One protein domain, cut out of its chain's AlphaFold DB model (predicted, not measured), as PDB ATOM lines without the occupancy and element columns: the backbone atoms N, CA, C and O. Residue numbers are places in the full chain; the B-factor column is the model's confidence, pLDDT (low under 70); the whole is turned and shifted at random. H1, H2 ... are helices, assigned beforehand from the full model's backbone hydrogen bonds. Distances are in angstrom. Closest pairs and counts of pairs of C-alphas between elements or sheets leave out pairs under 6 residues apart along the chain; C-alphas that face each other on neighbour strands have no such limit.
ATOM      1  N   LEU A 204     191.594 205.348 242.692       94.25
ATOM      2  CA  LEU A 204     191.966 204.071 242.081       94.25
ATOM      3  C   LEU A 204     192.863 204.306 240.856       94.25
ATOM      4  O   LEU A 204     192.395 204.752 239.803       94.25
ATOM      5  N   ALA A 205     194.144 203.964 240.977       94.44
ATOM      6  CA  ALA A 205     195.119 204.043 239.893       94.44
ATOM      7  C   ALA A 205     195.549 202.641 239.440       94.44
ATOM      8  O   ALA A 205     195.894 201.791 240.255       94.44
ATOM      9  N   ALA A 206     195.542 202.402 238.130       94.81
ATOM     10  CA  ALA A 206     196.026 201.166 237.528       94.81
ATOM     11  C   ALA A 206     196.521 201.440 236.104       94.81
ATOM     12  O   ALA A 206     196.144 202.439 235.486       94.81
ATOM     13  N   ARG A 207     197.354 200.544 235.569       95.06
ATOM     14  CA  ARG A 207     197.754 200.589 234.156       95.06
ATOM     15  C   ARG A 207     196.547 200.280 233.246       95.06
ATOM     16  O   ARG A 207     195.611 199.608 233.695       95.06
ATOM     17  N   PRO A 208     196.559 200.728 231.976       89.88
ATOM     18  CA  PRO A 208     195.548 200.328 230.999       89.88
ATOM     19  C   PRO A 208     195.403 198.804 230.931       89.88
ATOM     20  O   PRO A 208     196.380 198.078 231.107       89.88
ATOM     21  N   SER A 209     194.178 198.332 230.703       86.88
ATOM     22  CA  SER A 209     193.829 196.904 230.585       86.88
ATOM     23  C   SER A 209     193.990 196.040 231.848       86.88
ATOM     24  O   SER A 209     193.675 194.858 231.798       86.88
ATOM     25  N   VAL A 210     194.381 196.602 233.000       93.38
ATOM     26  CA  VAL A 210     194.471 195.858 234.283       93.38
ATOM     27  C   VAL A 210     193.098 195.599 234.920       93.38
ATOM     28  O   VAL A 210     192.973 194.794 235.834       93.38
ATOM     29  N   GLY A 211     192.043 196.259 234.432       91.12
ATOM     30  CA  GLY A 211     190.677 196.049 234.926       91.12
ATOM     31  C   GLY A 211     190.171 197.119 235.894       91.12
ATOM     32  O   GLY A 211     189.197 196.872 236.598       91.12
ATOM     33  N   LYS A 212     190.756 198.327 235.894       95.38
ATOM     34  CA  LYS A 212     190.301 199.478 236.706       95.38
ATOM     35  C   LYS A 212     188.779 199.664 236.668       95.38
ATOM     36  O   LYS A 212     188.142 199.762 237.710       95.38
ATOM     37  N   THR A 213     188.196 199.691 235.469       92.50
ATOM     38  CA  THR A 213     186.752 199.906 235.306       92.50
ATOM     39  C   THR A 213     185.929 198.712 235.767       92.50
ATOM     40  O   THR A 213     184.863 198.901 236.336       92.50
ATOM     41  N   ALA A 214     186.421 197.488 235.558       92.00
ATOM     42  CA  ALA A 214     185.748 196.291 236.052       92.00
ATOM     43  C   ALA A 214     185.713 196.288 237.587       92.00
ATOM     44  O   ALA A 214     184.661 196.057 238.175       92.00
ATOM     45  N   PHE A 215     186.827 196.629 238.237       94.81
ATOM     46  CA  PHE A 215     186.889 196.744 239.690       94.81
ATOM     47  C   PHE A 215     185.978 197.860 240.221       94.81
ATOM     48  O   PHE A 215     185.199 197.626 241.140       94.81
ATOM     49  N   ALA A 216     185.991 199.042 239.593       94.81
ATOM     50  CA  ALA A 216     185.107 200.147 239.968       94.81
ATOM     51  C   ALA A 216     183.614 199.796 239.830       94.81
ATOM     52  O   ALA A 216     182.816 200.182 240.679       94.81
ATOM     53  N   LEU A 217     183.235 199.044 238.790       94.19
ATOM     54  CA  LEU A 217     181.864 198.557 238.616       94.19
ATOM     55  C   LEU A 217     181.464 197.530 239.681       94.19
ATOM     56  O   LEU A 217     180.349 197.607 240.183       94.19
ATOM     57  N   ASN A 218     182.364 196.617 240.060       94.12
ATOM     58  CA  ASN A 218     182.112 195.678 241.159       94.12
ATOM     59  C   ASN A 218     181.893 196.411 242.485       94.12
ATOM     60  O   ASN A 218     180.941 196.113 243.196       94.12
ATOM     61  N   LEU A 219     182.739 197.399 242.794       95.12
ATOM     62  CA  LEU A 219     182.560 198.237 243.980       95.12
ATOM     63  C   LEU A 219     181.198 198.935 243.960       95.12
ATOM     64  O   LEU A 219     180.466 198.872 244.939       95.12
ATOM     65  N   ALA A 220     180.839 199.567 242.839       94.75
ATOM     66  CA  ALA A 220     179.554 200.243 242.697       94.75
ATOM     67  C   ALA A 220     178.371 199.284 242.910       94.75
ATOM     68  O   ALA A 220     177.444 199.625 243.639       94.75
ATOM     69  N   TRP A 221     178.425 198.085 242.323       94.50
ATOM     70  CA  TRP A 221     177.394 197.062 242.491       94.50
ATOM     71  C   TRP A 221     177.261 196.598 243.944       94.50
ATOM     72  O   TRP A 221     176.170 196.651 244.498       94.50
ATOM     73  N   ASN A 222     178.372 196.236 244.589       93.56
ATOM     74  CA  ASN A 222     178.374 195.804 245.987       93.56
ATOM     75  C   ASN A 222     177.806 196.875 246.930       93.56
ATOM     76  O   ASN A 222     177.128 196.560 247.904       93.56
ATOM     77  N   ILE A 223     178.077 198.152 246.648       93.81
ATOM     78  CA  ILE A 223     177.519 199.268 247.417       93.81
ATOM     79  C   ILE A 223     176.003 199.358 247.208       93.81
ATOM     80  O   ILE A 223     175.276 199.552 248.181       93.81
ATOM     81  N   CYS A 224     175.530 199.193 245.969       92.81
ATOM     82  CA  CYS A 224     174.102 199.187 245.653       92.81
ATOM     83  C   CYS A 224     173.343 198.040 246.329       92.81
ATOM     84  O   CYS A 224     172.250 198.272 246.836       92.81
ATOM     85  N   GLU A 225     173.939 196.849 246.408       90.94
ATOM     86  CA  GLU A 225     173.364 195.685 247.106       90.94
ATOM     87  C   GLU A 225     173.190 195.911 248.620       90.94
ATOM     88  O   GLU A 225     172.408 195.224 249.264       90.94
ATOM     89  N   ASN A 226     173.887 196.895 249.199       86.38
ATOM     90  CA  ASN A 226     173.744 197.303 250.599       86.38
ATOM     91  C   ASN A 226     172.794 198.511 250.767       86.38
ATOM     92  O   ASN A 226     173.041 199.378 251.612       86.38
ATOM     93  N   ASP A 227     171.749 198.604 249.935       82.88
ATOM     94  CA  ASP A 227     170.705 199.645 249.955       82.88
ATOM     95  C   ASP A 227     171.228 201.095 249.839       82.88
ATOM     96  O   ASP A 227     170.653 202.044 250.382       82.88
ATOM     97  N   LYS A 228     172.337 201.304 249.116       89.75
ATOM     98  CA  LYS A 228     172.900 202.642 248.849       89.75
ATOM     99  C   LYS A 228     172.819 203.000 247.371       89.75
ATOM    100  O   LYS A 228     172.846 202.147 246.497       89.75
ATOM    101  N   SER A 229     172.746 204.291 247.063       93.69
ATOM    102  CA  SER A 229     172.751 204.767 245.674       93.69
ATOM    103  C   SER A 229     174.152 205.191 245.240       93.69
ATOM    104  O   SER A 229     174.836 205.917 245.962       93.69
ATOM    105  N   VAL A 230     174.561 204.784 244.035       94.50
ATOM    106  CA  VAL A 230     175.853 205.148 243.434       94.50
ATOM    107  C   VAL A 230     175.634 205.918 242.135       94.50
ATOM    108  O   VAL A 230     174.909 205.470 241.249       94.50
ATOM    109  N   LEU A 231     176.300 207.067 242.002       95.12
ATOM    110  CA  LEU A 231     176.393 207.815 240.749       95.12
ATOM    111  C   LEU A 231     177.719 207.486 240.057       95.12
ATOM    112  O   LEU A 231     178.786 207.679 240.638       95.12
ATOM    113  N   PHE A 232     177.655 207.012 238.813       93.88
ATOM    114  CA  PHE A 232     178.831 206.611 238.040       93.88
ATOM    115  C   PHE A 232     179.018 207.517 236.819       93.88
ATOM    116  O   PHE A 232     178.147 207.589 235.953       93.88
ATOM    117  N   PHE A 233     180.173 208.176 236.719       93.69
ATOM    118  CA  PHE A 233     180.544 208.982 235.555       93.69
ATOM    119  C   PHE A 233     181.499 208.197 234.650       93.69
ATOM    120  O   PHE A 233     182.618 207.872 235.049       93.69
ATOM    121  N   ALA A 234     181.072 207.901 233.421       89.75
ATOM    122  CA  ALA A 234     181.895 207.235 232.414       89.75
ATOM    123  C   ALA A 234     182.387 208.248 231.369       89.75
ATOM    124  O   ALA A 234     181.586 208.871 230.682       89.75
ATOM    125  N   LEU A 235     183.709 208.405 231.255       90.44
ATOM    126  CA  LEU A 235     184.342 209.323 230.292       90.44
ATOM    127  C   LEU A 235     185.060 208.600 229.139       90.44
ATOM    128  O   LEU A 235     185.369 209.218 228.129       90.44
ATOM    129  N   GLU A 236     185.339 207.304 229.290       88.94
ATOM    130  CA  GLU A 236     186.124 206.510 228.326       88.94
ATOM    131  C   GLU A 236     185.256 205.564 227.482       88.94
ATOM    132  O   GLU A 236     185.623 205.206 226.367       88.94
ATOM    133  N   MET A 237     184.099 205.147 228.001       88.56
ATOM    134  CA  MET A 237     183.228 204.158 227.363       88.56
ATOM    135  C   MET A 237     181.794 204.651 227.252       88.56
ATOM    136  O   MET A 237     181.347 205.479 228.044       88.56
ATOM    137  N   SER A 238     181.071 204.103 226.275       91.31
ATOM    138  CA  SER A 238     179.652 204.387 226.082       91.31
ATOM    139  C   SER A 238     178.812 203.877 227.259       91.31
ATOM    140  O   SER A 238     179.155 202.878 227.903       91.31
ATOM    141  N   ASN A 239     177.664 204.515 227.505       90.38
ATOM    142  CA  ASN A 239     176.712 204.061 228.525       90.38
ATOM    143  C   ASN A 239     176.239 202.621 228.258       90.38
ATOM    144  O   ASN A 239     176.111 201.833 229.192       90.38
ATOM    145  N   SER A 240     176.037 202.248 226.991       89.94
ATOM    146  CA  SER A 240     175.655 200.886 226.599       89.94
ATOM    147  C   SER A 240     176.725 199.848 226.942       89.94
ATOM    148  O   SER A 240     176.392 198.786 227.465       89.94
ATOM    149  N   ASP A 241     178.009 200.141 226.704       89.62
ATOM    150  CA  ASP A 241     179.100 199.223 227.055       89.62
ATOM    151  C   ASP A 241     179.227 199.048 228.572       89.62
ATOM    152  O   ASP A 241     179.443 197.932 229.049       89.62
ATOM    153  N   LEU A 242     179.072 200.140 229.327       91.56
ATOM    154  CA  LEU A 242     179.105 200.121 230.788       91.56
ATOM    155  C   LEU A 242     177.969 199.254 231.353       91.56
ATOM    156  O   LEU A 242     178.222 198.353 232.151       91.56
ATOM    157  N   VAL A 243     176.733 199.480 230.893       90.88
ATOM    158  CA  VAL A 243     175.552 198.722 231.338       90.88
ATOM    159  C   VAL A 243     175.656 197.252 230.937       90.88
ATOM    160  O   VAL A 243     175.343 196.386 231.744       90.88
ATOM    161  N   THR A 244     176.167 196.936 229.744       91.31
ATOM    162  CA  THR A 244     176.368 195.537 229.320       91.31
ATOM    163  C   THR A 244     177.355 194.809 230.238       91.31
ATOM    164  O   THR A 244     177.134 193.655 230.600       91.31
ATOM    165  N   ARG A 245     178.432 195.483 230.667       91.75
ATOM    166  CA  ARG A 245     179.377 194.928 231.651       91.75
ATOM    167  C   ARG A 245     178.737 194.735 233.019       91.75
ATOM    168  O   ARG A 245     178.988 193.714 233.648       91.75
ATOM    169  N   LEU A 246     177.909 195.680 233.460       91.44
ATOM    170  CA  LEU A 246     177.164 195.547 234.709       91.44
ATOM    171  C   LEU A 246     176.172 194.372 234.646       91.44
ATOM    172  O   LEU A 246     176.129 193.566 235.563       91.44
ATOM    173  N   LEU A 247     175.444 194.204 233.540       91.19
ATOM    174  CA  LEU A 247     174.546 193.063 233.333       91.19
ATOM    175  C   LEU A 247     175.302 191.733 233.322       91.19
ATOM    176  O   LEU A 247     174.844 190.775 233.936       91.19
ATOM    177  N   SER A 248     176.461 191.670 232.662       92.19
ATOM    178  CA  SER A 248     177.345 190.496 232.695       92.19
ATOM    179  C   SER A 248     177.759 190.148 234.127       92.19
ATOM    180  O   SER A 248     177.680 188.989 234.522       92.19
ATOM    181  N   LEU A 249     178.123 191.160 234.919       90.81
ATOM    182  CA  LEU A 249     178.509 191.017 236.322       90.81
ATOM    183  C   LEU A 249     177.361 190.491 237.193       90.81
ATOM    184  O   LEU A 249     177.579 189.579 237.981       90.81
ATOM    185  N   ILE A 250     176.149 191.023 237.022       89.44
ATOM    186  CA  ILE A 250     174.970 190.628 237.809       89.44
ATOM    187  C   ILE A 250     174.467 189.236 237.403       89.44
ATOM    188  O   ILE A 250     174.124 188.419 238.249       89.44
ATOM    189  N   SER A 251     174.399 188.963 236.097       90.44
ATOM    190  CA  SER A 251     173.826 187.718 235.563       90.44
ATOM    191  C   SER A 251     174.793 186.533 235.576       90.44
ATOM    192  O   SER A 251     174.364 185.399 235.385       90.44
ATOM    193  N   GLY A 252     176.098 186.781 235.727       87.38
ATOM    194  CA  GLY A 252     177.139 185.768 235.555       87.38
ATOM    195  C   GLY A 252     177.320 185.294 234.106       87.38
ATOM    196  O   GLY A 252     178.105 184.379 233.854       87.38
ATOM    197  N   LEU A 253     176.616 185.895 233.138       89.81
ATOM    198  CA  LEU A 253     176.744 185.557 231.722       89.81
ATOM    199  C   LEU A 253     178.029 186.141 231.140       89.81
ATOM    200  O   LEU A 253     178.417 187.274 231.441       89.81
ATOM    201  N   ASN A 254     178.663 185.388 230.240       87.88
ATOM    202  CA  ASN A 254     179.862 185.848 229.553       87.88
ATOM    203  C   ASN A 254     179.560 187.120 228.737       87.88
ATOM    204  O   ASN A 254     178.610 187.169 227.951       87.88
ATOM    205  N   LEU A 255     180.396 188.146 228.907       87.62
ATOM    206  CA  LEU A 255     180.283 189.420 228.204       87.62
ATOM    207  C   LEU A 255     180.282 189.254 226.677       87.62
ATOM    208  O   LEU A 255     179.575 189.986 225.985       87.62
ATOM    209  N   GLU A 256     181.053 188.305 226.144       85.62
ATOM    210  CA  GLU A 256     181.094 188.029 224.704       85.62
ATOM    211  C   GLU A 256     179.745 187.525 224.195       85.62
ATOM    212  O   GLU A 256     179.270 188.005 223.170       85.62
ATOM    213  N   ASN A 257     179.082 186.654 224.958       83.88
ATOM    214  CA  ASN A 257     177.769 186.106 224.618       83.88
ATOM    215  C   ASN A 257     176.688 187.193 224.590       83.88
ATOM    216  O   ASN A 257     175.873 187.236 223.664       83.88
ATOM    217  N   LEU A 258     176.733 188.116 225.559       82.81
ATOM    218  CA  LEU A 258     175.843 189.279 225.617       82.81
ATOM    219  C   LEU A 258     176.066 190.232 224.438       82.81
ATOM    220  O   LEU A 258     175.110 190.779 223.894       82.81
ATOM    221  N   LYS A 259     177.319 190.399 224.001       79.06
ATOM    222  CA  LYS A 259     177.647 191.198 222.814       79.06
ATOM    223  C   LYS A 259     177.275 190.495 221.509       79.06
ATOM    224  O   LYS A 259     176.885 191.165 220.557       79.06
ATOM    225  N   SER A 260     177.378 189.169 221.455       78.56
ATOM    226  CA  SER A 260     177.118 188.369 220.255       78.56
ATOM    227  C   SER A 260     175.680 187.853 220.137       78.56
ATOM    228  O   SER A 260     175.417 187.055 219.240       78.56
ATOM    229  N   GLN A 261     174.768 188.255 221.034       68.31
ATOM    230  CA  GLN A 261     173.355 187.828 221.072       68.31
ATOM    231  C   GLN A 261     173.148 186.300 221.133       68.31
ATOM    232  O   GLN A 261     172.120 185.785 220.700       68.31
TER     233      GLN A 261
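What this domain is: This is residues 204 to 261 of the 263 residues of the protein "DNA helicase" of Mycoplasma hyopneumoniae (UniProt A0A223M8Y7). What is the shape? Going along the printed part, a free tail, residues 205 to 211, sticks out before H1, and H2 meets H1 at a slant of 61 degrees, with short H3 packed on H2 away from H1. A long link, residues 226 to 238, leads from the end of H1 back to the start of H2. What is it made of? The printed part has 58 residues with three named helices, H1, H2 and H3 in chain order, and no named strand, and the class is all helix. It is only just compact, close to loose, with a radius of gyration of the C-alphas of 11.9 A and spans of 31 by 29 by 17 A.

How they stand to each other: Where do the first two helices meet? H1, residues 212 to 225, touches H2, residues 239 to 251, and the closest C-alphas, those of Leu 217 and Leu 246, are 6.8 A apart. They run the same way at a steep tilt of 61 degrees, and H2 touches H1 with residues 245 to 249 alone. And the last helix? H3, residues 255 to 259, touches residues 244 to 248 of H2 alone; the closest C-alphas, those of Ser 248 and Leu 255, are 5.5 A apart. H1 and H3 are apart. What of the backbones? In H1, H2 and H3 every O i to N i+4 pair is within hydrogen-bond range.

Where its parts are: Where does the first helix lie? H1 begins at C-alpha 212, (190.301, 199.478, 236.706), and measures 20.2 A from first to last C-alpha. Where are the others? H2 measures 18.0 A from C-alpha 239 to C-alpha 251, and H3 measures 6.3 A, ending at C-alpha 259, (177.647, 191.198, 222.814).

The domain as a whole: How large is it? The two C-alphas farthest apart, those of Ala 205 and Gln 261, are 33.0 A apart. Which links are long? The link from H1 to H2 is long, with 13 residues, and the link from H2 to H3 is tight. Is anything cut or uncertain? The printed part has no cut; its mean pLDDT is 90.4, and one residue, Gln 261, is under 70.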